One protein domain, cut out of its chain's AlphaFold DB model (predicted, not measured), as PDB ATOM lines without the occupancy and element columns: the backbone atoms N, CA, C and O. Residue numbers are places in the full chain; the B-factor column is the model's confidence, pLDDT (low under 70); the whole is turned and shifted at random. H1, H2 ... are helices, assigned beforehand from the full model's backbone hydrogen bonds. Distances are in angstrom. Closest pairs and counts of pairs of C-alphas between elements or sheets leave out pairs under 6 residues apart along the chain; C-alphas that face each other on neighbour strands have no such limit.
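Overview. This is residues 299 to 367 of the 614 residues of an uncharacterized protein of Coniochaeta sp. 2T2.1 (UniProt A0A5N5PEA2). What does the model look like at first sight? Two long helices, H1 and H3, cross nearly at right angles, the first half of H1 passing over the middle of H3, and the short helix H2 sits in one angle of this cross. After H1 the chain loops round through residues 325 to 334 and folds back to H2, while residues 362 to 367 of H3 stick out free. What is it made of, and how large is it? The printed part has 69 residues with three named helices, in the order H1, H2, H3, and no named strand, and its class is all helix. It is flat, spanning 36 by 33 by 15 A, and only just compact, close to loose, with a radius of gyration of the C-alphas of 12.8 A.

Arrangement. How does the longest helix stand to the other long one? H3, residues 345 to 367, touches H1, residues 303 to 324, about perpendicular at 84 degrees. They touch through residues 354 to 358 of H3 alone and residues 305 to 313 of H1 alone, and the closest C-alphas, those of Ala 309 and Phe 355, are 5.1 A apart. Where is the short helix? H2, residues 335 to 340, touches residues 312 to 319 of H1 alone, and the closest C-alphas, those of Leu 315 and Tyr 336, are 4.9 A apart. H1 and H2 form a helical hairpin, running opposite ways at a steep tilt of 41 degrees. How does it stand to the longest helix? H2 and H3 only just touch, with 3 pairs of C-alphas within 8 A, through residues 348 to 352 of H3 alone; the closest C-alphas, those of Leu 340 and Arg 348, are 5.5 A apart. They run opposite ways at a steep tilt of 55 degrees, and the helix packing as a whole is mostly crossed, with 0 of 3 touching pairs at a shallow tilt. What do the backbones show? In H2 and H3 every O i to N i+4 pair is within hydrogen-bond range, and in H1 17 of 18 are.

Along the chain. Where is the longest helix? H3 runs 32.4 A from C-alpha 345 at (130.329, 165.612, 148.782) to C-alpha 367 at (149.951, 177.261, 125.844). Where are the others? H1 begins with C-alpha 303 at (133.125, 185.377, 137.331) and is 31.3 A long, and H2 is 8.6 A long.

Size, cuts and confidence. How far does it reach? The two C-alphas farthest apart, those of Lys 300 and Gly 326, are 36.4 A apart. Is it continuous? The printed part has no cut; the link from H1 to H2 is short and that from H2 to H3 tight. Where is confidence low? The mean pLDDT of the printed part is 83.0, and residues 365 to 367 are under 70.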
ATOM      1  N   PRO A 299     133.343 174.559 129.495       72.38
ATOM      2  CA  PRO A 299     132.206 175.264 130.084       72.38
ATOM      3  C   PRO A 299     132.568 176.638 130.647       72.38
ATOM      4  O   PRO A 299     133.498 176.787 131.449       72.38
ATOM      5  N   LYS A 300     131.861 177.678 130.193       75.75
ATOM      6  CA  LYS A 300     132.173 179.062 130.555       75.75
ATOM      7  C   LYS A 300     131.805 179.334 132.015       75.75
ATOM      8  O   LYS A 300     130.670 179.698 132.312       75.75
ATOM      9  N   LEU A 301     132.791 179.149 132.896       80.06
ATOM     10  CA  LEU A 301     132.734 179.527 134.309       80.06
ATOM     11  C   LEU A 301     132.190 180.952 134.481       80.06
ATOM     12  O   LEU A 301     132.501 181.844 133.685       80.06
ATOM     13  N   THR A 302     131.391 181.164 135.525       80.06
ATOM     14  CA  THR A 302     130.983 182.510 135.947       80.06
ATOM     15  C   THR A 302     132.161 183.250 136.588       80.06
ATOM     16  O   THR A 302     133.112 182.628 137.058       80.06
ATOM     17  N   ALA A 303     132.090 184.582 136.663       78.56
ATOM     18  CA  ALA A 303     133.125 185.377 137.331       78.56
ATOM     19  C   ALA A 303     133.314 184.976 138.810       78.56
ATOM     20  O   ALA A 303     134.437 184.950 139.302       78.56
ATOM     21  N   GLU A 304     132.231 184.597 139.496       77.56
ATOM     22  CA  GLU A 304     132.260 184.109 140.881       77.56
ATOM     23  C   GLU A 304     132.959 182.741 140.984       77.56
ATOM     24  O   GLU A 304     133.802 182.543 141.855       77.56
ATOM     25  N   GLN A 305     132.674 181.814 140.057       80.12
ATOM     26  CA  GLN A 305     133.369 180.523 139.961       80.12
ATOM     27  C   GLN A 305     134.858 180.692 139.630       80.12
ATOM     28  O   GLN A 305     135.689 179.957 140.156       80.12
ATOM     29  N   GLU A 306     135.211 181.660 138.783       85.44
ATOM     30  CA  GLU A 306     136.593 181.933 138.383       85.44
ATOM     31  C   GLU A 306     137.401 182.612 139.505       85.44
ATOM     32  O   GLU A 306     138.540 182.221 139.752       85.44
ATOM     33  N   GLN A 307     136.807 183.543 140.264       82.50
ATOM     34  CA  GLN A 307     137.402 184.087 141.496       82.50
ATOM     35  C   GLN A 307     137.566 183.016 142.586       82.50
ATOM     36  O   GLN A 307     138.583 182.969 143.279       82.50
ATOM     37  N   PHE A 308     136.580 182.131 142.734       83.25
ATOM     38  CA  PHE A 308     136.643 181.030 143.690       83.25
ATOM     39  C   PHE A 308     137.729 180.007 143.313       83.25
ATOM     40  O   PHE A 308     138.525 179.614 144.165       83.25
ATOM     41  N   ALA A 309     137.843 179.657 142.028       88.38
ATOM     42  CA  ALA A 309     138.905 178.789 141.524       88.38
ATOM     43  C   ALA A 309     140.306 179.416 141.661       88.38
ATOM     44  O   ALA A 309     141.244 178.705 142.007       88.38
ATOM     45  N   GLN A 310     140.451 180.737 141.491       87.81
ATOM     46  CA  GLN A 310     141.705 181.453 141.784       87.81
ATOM     47  C   GLN A 310     142.108 181.335 143.263       87.81
ATOM     48  O   GLN A 310     143.268 181.056 143.562       87.81
ATOM     49  N   ARG A 311     141.160 181.493 144.200       86.81
ATOM     50  CA  ARG A 311     141.426 181.301 145.640       86.81
ATOM     51  C   ARG A 311     141.812 179.850 145.967       86.81
ATOM     52  O   ARG A 311     142.715 179.638 146.773       86.81
ATOM     53  N   LEU A 312     141.192 178.862 145.318       89.56
ATOM     54  CA  LEU A 312     141.594 177.452 145.436       89.56
ATOM     55  C   LEU A 312     142.976 177.174 144.826       89.56
ATOM     56  O   LEU A 312     143.716 176.359 145.374       89.56
ATOM     57  N   GLU A 313     143.368 177.874 143.758       92.06
ATOM     58  CA  GLU A 313     144.688 177.710 143.139       92.06
ATOM     59  C   GLU A 313     145.827 178.093 144.090       92.06
ATOM     60  O   GLU A 313     146.844 177.406 144.143       92.06
ATOM     61  N   VAL A 314     145.653 179.157 144.879       91.62
ATOM     62  CA  VAL A 314     146.649 179.568 145.883       91.62
ATOM     63  C   VAL A 314     146.869 178.456 146.915       91.62
ATOM     64  O   VAL A 314     148.014 178.152 147.245       91.62
ATOM     65  N   LEU A 315     145.794 177.805 147.374       90.38
ATOM     66  CA  LEU A 315     145.875 176.679 148.312       90.38
ATOM     67  C   LEU A 315     146.498 175.436 147.664       90.38
ATOM     68  O   LEU A 315     147.360 174.801 148.266       90.38
ATOM     69  N   TRP A 316     146.115 175.120 146.423       90.81
ATOM     70  CA  TRP A 316     146.687 174.009 145.660       90.81
ATOM     71  C   TRP A 316     148.195 174.184 145.452       90.81
ATOM     72  O   TRP A 316     148.974 173.287 145.761       90.81
ATOM     73  N   ASN A 317     148.629 175.354 144.977       90.88
ATOM     74  CA  ASN A 317     150.042 175.640 144.732       90.88
ATOM     75  C   ASN A 317     150.859 175.640 146.037       90.88
ATOM     76  O   ASN A 317     151.989 175.151 146.039       90.88
ATOM     77  N   TYR A 318     150.282 176.115 147.148       89.31
ATOM     78  CA  TYR A 318     150.894 176.013 148.476       89.31
ATOM     79  C   TYR A 318     151.100 174.551 148.904       89.31
ATOM     80  O   TYR A 318     152.196 174.194 149.328       89.31
ATOM     81  N   ASP A 319     150.095 173.687 148.737       90.12
ATOM     82  CA  ASP A 319     150.197 172.266 149.095       90.12
ATOM     83  C   ASP A 319     151.200 171.500 148.222       90.12
ATOM     84  O   ASP A 319     151.934 170.647 148.720       90.12
ATOM     85  N   GLN A 320     151.265 171.808 146.923       86.38
ATOM     86  CA  GLN A 320     152.250 171.210 146.014       86.38
ATOM     87  C   GLN A 320     153.682 171.618 146.392       86.38
ATOM     88  O   GLN A 320     154.591 170.788 146.366       86.38
ATOM     89  N   GLU A 321     153.893 172.871 146.798       89.81
ATOM     90  CA  GLU A 321     155.196 173.344 147.272       89.81
ATOM     91  C   GLU A 321     155.545 172.790 148.668       89.81
ATOM     92  O   GLU A 321     156.691 172.408 148.909       89.81
ATOM     93  N   ALA A 322     154.565 172.639 149.565       87.81
ATOM     94  CA  ALA A 322     154.749 171.975 150.857       87.81
ATOM     95  C   ALA A 322     155.144 170.495 150.691       87.81
ATOM     96  O   ALA A 322     156.061 170.030 151.370       87.81
ATOM     97  N   ARG A 323     154.526 169.774 149.742       87.38
ATOM     98  CA  ARG A 323     154.904 168.396 149.369       87.38
ATOM     99  C   ARG A 323     156.324 168.322 148.811       87.38
ATOM    100  O   ARG A 323     157.118 167.521 149.291       87.38
ATOM    101  N   ARG A 324     156.694 169.207 147.875       87.88
ATOM    102  CA  ARG A 324     158.071 169.301 147.338       87.88
ATOM    103  C   ARG A 324     159.134 169.558 148.408       87.88
ATOM    104  O   ARG A 324     160.264 169.112 148.255       87.88
ATOM    105  N   ARG A 325     158.782 170.279 149.475       89.25
ATOM    106  CA  ARG A 325     159.669 170.578 150.614       89.25
ATOM    107  C   ARG A 325     159.630 169.518 151.721       89.25
ATOM    108  O   ARG A 325     160.236 169.737 152.765       89.25
ATOM    109  N   GLY A 326     158.898 168.415 151.539       86.19
ATOM    110  CA  GLY A 326     158.706 167.384 152.566       86.19
ATOM    111  C   GLY A 326     157.928 167.857 153.805       86.19
ATOM    112  O   GLY A 326     157.926 167.174 154.822       86.19
ATOM    113  N   GLN A 327     157.279 169.024 153.741       85.19
ATOM    114  CA  GLN A 327     156.514 169.618 154.847       85.19
ATOM    115  C   GLN A 327     155.081 169.079 154.934       85.19
ATOM    116  O   GLN A 327     154.441 169.204 155.976       85.19
ATOM    117  N   LEU A 328     154.582 168.486 153.847       85.25
ATOM    118  CA  LEU A 328     153.311 167.774 153.788       85.25
ATOM    119  C   LEU A 328     153.576 166.375 153.218       85.25
ATOM    120  O   LEU A 328     154.068 166.249 152.096       85.25
ATOM    121  N   VAL A 329     153.260 165.335 153.990       82.19
ATOM    122  CA  VAL A 329     153.355 163.931 153.546       82.19
ATOM    123  C   VAL A 329     152.331 163.683 152.428       82.19
ATOM    124  O   VAL A 329     151.309 164.369 152.370       82.19
ATOM    125  N   ALA A 330     152.584 162.720 151.533       70.12
ATOM    126  CA  ALA A 330     151.690 162.401 150.413       70.12
ATOM    127  C   ALA A 330     150.224 162.240 150.863       70.12
ATOM    128  O   ALA A 330     149.343 162.934 150.344       70.12
ATOM    129  N   ASP A 331     150.009 161.428 151.900       74.94
ATOM    130  CA  ASP A 331     148.700 161.058 152.451       74.94
ATOM    131  C   ASP A 331     148.078 162.113 153.382       74.94
ATOM    132  O   ASP A 331     146.929 161.974 153.800       74.94
ATOM    133  N   GLN A 332     148.804 163.186 153.731       77.81
ATOM    134  CA  GLN A 332     148.223 164.247 154.551       77.81
ATOM    135  C   GLN A 332     147.309 165.159 153.710       77.81
ATOM    136  O   GLN A 332     147.735 165.673 152.668       77.81
ATOM    137  N   PRO A 333     146.071 165.436 154.167       83.19
ATOM    138  CA  PRO A 333     145.181 166.370 153.494       83.19
ATOM    139  C   PRO A 333     145.728 167.794 153.630       83.19
ATOM    140  O   PRO A 333     145.745 168.369 154.721       83.19
ATOM    141  N   GLY A 334     146.176 168.365 152.512       87.88
ATOM    142  CA  GLY A 334     146.661 169.743 152.432       87.88
ATOM    143  C   GLY A 334     145.562 170.795 152.635       87.88
ATOM    144  O   GLY A 334     144.387 170.475 152.817       87.88
ATOM    145  N   ARG A 335     145.926 172.079 152.603       86.88
ATOM    146  CA  ARG A 335     145.007 173.215 152.773       86.88
ATOM    147  C   ARG A 335     143.929 173.297 151.690       86.88
ATOM    148  O   ARG A 335     142.820 173.716 152.011       86.88
ATOM    149  N   TYR A 336     144.210 172.869 150.460       88.69
ATOM    150  CA  TYR A 336     143.209 172.676 149.406       88.69
ATOM    151  C   TYR A 336     142.176 171.633 149.841       88.69
ATOM    152  O   TYR A 336     140.979 171.913 149.847       88.69
ATOM    153  N   GLN A 337     142.638 170.465 150.296       86.81
ATOM    154  CA  GLN A 337     141.759 169.368 150.695       86.81
ATOM    155  C   GLN A 337     140.920 169.744 151.925       86.81
ATOM    156  O   GLN A 337     139.696 169.703 151.869       86.81
ATOM    157  N   GLN A 338     141.552 170.297 152.963       88.38
ATOM    158  CA  GLN A 338     140.886 170.862 154.144       88.38
ATOM    159  C   GLN A 338     139.888 171.988 153.814       88.38
ATOM    160  O   GLN A 338     139.040 172.314 154.643       88.38
ATOM    161  N   GLN A 339     139.998 172.638 152.649       85.12
ATOM    162  CA  GLN A 339     139.037 173.639 152.183       85.12
ATOM    163  C   GLN A 339     137.890 173.014 151.376       85.12
ATOM    164  O   GLN A 339     136.768 173.511 151.471       85.12
ATOM    165  N   LEU A 340     138.141 171.925 150.641       86.25
ATOM    166  CA  LEU A 340     137.114 171.106 149.991       86.25
ATOM    167  C   LEU A 340     136.234 170.360 151.004       86.25
ATOM    168  O   LEU A 340     135.016 170.354 150.863       86.25
ATOM    169  N   ASP A 341     136.832 169.787 152.048       87.81
ATOM    170  CA  ASP A 341     136.150 168.935 153.038       87.81
ATOM    171  C   ASP A 341     135.195 169.723 153.966       87.81
ATOM    172  O   ASP A 341     134.467 169.147 154.772       87.81
ATOM    173  N   LYS A 342     135.160 171.057 153.838       87.75
ATOM    174  CA  LYS A 342     134.153 171.944 154.456       87.75
ATOM    175  C   LYS A 342     132.817 171.944 153.707       87.75
ATOM    176  O   LYS A 342     131.851 172.534 154.192       87.75
ATOM    177  N   PHE A 343     132.762 171.334 152.526       85.00
ATOM    178  CA  PHE A 343     131.563 171.202 151.711       85.00
ATOM    179  C   PHE A 343     131.092 169.738 151.703       85.00
ATOM    180  O   PHE A 343     131.929 168.836 151.672       85.00
ATOM    181  N   PRO A 344     129.770 169.475 151.695       83.81
ATOM    182  CA  PRO A 344     129.246 168.129 151.469       83.81
ATOM    183  C   PRO A 344     129.652 167.607 150.081       83.81
ATOM    184  O   PRO A 344     129.958 168.395 149.182       83.81
ATOM    185  N   GLU A 345     129.668 166.282 149.914       79.88
ATOM    186  CA  GLU A 345     130.329 165.612 148.782       79.88
ATOM    187  C   GLU A 345     129.804 166.057 147.401       79.88
ATOM    188  O   GLU A 345     130.584 166.246 146.468       79.88
ATOM    189  N   ASP A 346     128.500 166.340 147.293       74.94
ATOM    190  CA  ASP A 346     127.853 166.891 146.094       74.94
ATOM    191  C   ASP A 346     128.485 168.223 145.650       74.94
ATOM    192  O   ASP A 346     128.767 168.454 144.470       74.94
ATOM    193  N   LYS A 347     128.758 169.103 146.616       77.19
ATOM    194  CA  LYS A 347     129.381 170.410 146.386       77.19
ATOM    195  C   LYS A 347     130.886 170.275 146.239       77.19
ATOM    196  O   LYS A 347     131.435 170.917 145.354       77.19
ATOM    197  N   ARG A 348     131.537 169.421 147.030       84.19
ATOM    198  CA  ARG A 348     132.971 169.096 146.941       84.19
ATOM    199  C   ARG A 348     133.353 168.656 145.528       84.19
ATOM    200  O   ARG A 348     134.260 169.241 144.937       84.19
ATOM    201  N   GLN A 349     132.594 167.734 144.934       79.75
ATOM    202  CA  GLN A 349     132.839 167.264 143.571       79.75
ATOM    203  C   GLN A 349     132.496 168.324 142.503       79.75
ATOM    204  O   GLN A 349     133.232 168.469 141.526       79.75
ATOM    205  N   MET A 350     131.440 169.133 142.685       78.00
ATOM    206  CA  MET A 350     131.152 170.260 141.778       78.00
ATOM    207  C   MET A 350     132.241 171.349 141.828       78.00
ATOM    208  O   MET A 350     132.606 171.902 140.789       78.00
ATOM    209  N   ILE A 351     132.780 171.640 143.013       83.31
ATOM    210  CA  ILE A 351     133.877 172.590 143.237       83.31
ATOM    211  C   ILE A 351     135.160 172.104 142.563       83.31
ATOM    212  O   ILE A 351     135.776 172.854 141.807       83.31
ATOM    213  N   ASP A 352     135.545 170.853 142.804       82.00
ATOM    214  CA  ASP A 352     136.757 170.263 142.239       82.00
ATOM    215  C   ASP A 352     136.679 170.182 140.699       82.00
ATOM    216  O   ASP A 352     137.644 170.502 140.005       82.00
ATOM    217  N   ASN A 353     135.496 169.906 140.136       82.69
ATOM    218  CA  ASN A 353     135.251 170.002 138.693       82.69
ATOM    219  C   ASN A 353     135.378 171.442 138.152       82.69
ATOM    220  O   ASN A 353     135.986 171.648 137.099       82.69
ATOM    221  N   VAL A 354     134.861 172.455 138.862       84.00
ATOM    222  CA  VAL A 354     135.059 173.878 138.510       84.00
ATOM    223  C   VAL A 354     136.545 174.251 138.542       84.00
ATOM    224  O   VAL A 354     137.031 174.903 137.614       84.00
ATOM    225  N   PHE A 355     137.285 173.798 139.557       89.69
ATOM    226  CA  PHE A 355     138.720 174.040 139.685       89.69
ATOM    227  C   PHE A 355     139.531 173.350 138.574       89.69
ATOM    228  O   PHE A 355     140.377 173.985 137.942       89.69
ATOM    229  N   LYS A 356     139.215 172.093 138.240       88.00
ATOM    230  CA  LYS A 356     139.806 171.362 137.105       88.00
ATOM    231  C   LYS A 356     139.573 172.079 135.769       88.00
ATOM    232  O   LYS A 356     140.515 172.232 134.992       88.00
ATOM    233  N   ILE A 357     138.359 172.580 135.516       85.00
ATOM    234  CA  ILE A 357     138.043 173.373 134.312       85.00
ATOM    235  C   ILE A 357     138.841 174.687 134.289       85.00
ATOM    236  O   ILE A 357     139.361 175.064 133.236       85.00
ATOM    237  N   TYR A 358     138.975 175.367 135.432       90.19
ATOM    238  CA  TYR A 358     139.780 176.584 135.554       90.19
ATOM    239  C   TYR A 358     141.260 176.325 135.237       90.19
ATOM    240  O   TYR A 358     141.818 176.981 134.357       90.19
ATOM    241  N   MET A 359     141.876 175.326 135.876       88.38
ATOM    242  CA  MET A 359     143.280 174.962 135.653       88.38
ATOM    243  C   MET A 359     143.544 174.550 134.202       88.38
ATOM    244  O   MET A 359     144.518 174.995 133.592       88.38
ATOM    245  N   LEU A 360     142.642 173.769 133.600       84.31
ATOM    246  CA  LEU A 360     142.754 173.359 132.201       84.31
ATOM    247  C   LEU A 360     142.645 174.555 131.236       84.31
ATOM    248  O   LEU A 360     143.444 174.657 130.303       84.31
ATOM    249  N   ARG A 361     141.735 175.509 131.490       82.12
ATOM    250  CA  ARG A 361     141.652 176.773 130.734       82.12
ATOM    251  C   ARG A 361     142.902 177.632 130.920       82.12
ATOM    252  O   ARG A 361     143.390 178.198 129.942       82.12
ATOM    253  N   LYS A 362     143.428 177.739 132.143       82.56
ATOM    254  CA  LYS A 362     144.633 178.524 132.450       82.56
ATOM    255  C   LYS A 362     145.839 177.983 131.683       82.56
ATOM    256  O   LYS A 362     146.489 178.740 130.962       82.56
ATOM    257  N   ASN A 363     146.049 176.669 131.736       77.25
ATOM    258  CA  ASN A 363     147.121 175.983 131.016       77.25
ATOM    259  C   ASN A 363     146.981 176.141 129.493       77.25
ATOM    260  O   ASN A 363     147.954 176.481 128.828       77.25
ATOM    261  N   GLN A 364     145.776 175.998 128.928       72.25
ATOM    262  CA  GLN A 364     145.551 176.239 127.492       72.25
ATOM    263  C   GLN A 364     145.787 177.701 127.085       72.25
ATOM    264  O   GLN A 364     146.302 177.959 126.000       72.25
ATOM    265  N   THR A 365     145.453 178.657 127.953       63.16
ATOM    266  CA  THR A 365     145.643 180.095 127.697       63.16
ATOM    267  C   THR A 365     147.121 180.499 127.771       63.16
ATOM    268  O   THR A 365     147.538 181.407 127.060       63.16
ATOM    269  N   GLN A 366     147.929 179.811 128.586       56.16
ATOM    270  CA  GLN A 366     149.393 179.934 128.579       56.16
ATOM    271  C   GLN A 366     150.047 179.179 127.408       56.16
ATOM    272  O   GLN A 366     151.074 179.619 126.901       56.16
ATOM    273  N   ALA A 367     149.448 178.075 126.952       47.97
ATOM    274  CA  ALA A 367     149.951 177.261 125.844       47.97
ATOM    275  C   ALA A 367     149.627 177.820 124.441       47.97
ATOM    276  O   ALA A 367     150.206 177.358 123.457       47.97
TER     277      ALA A 367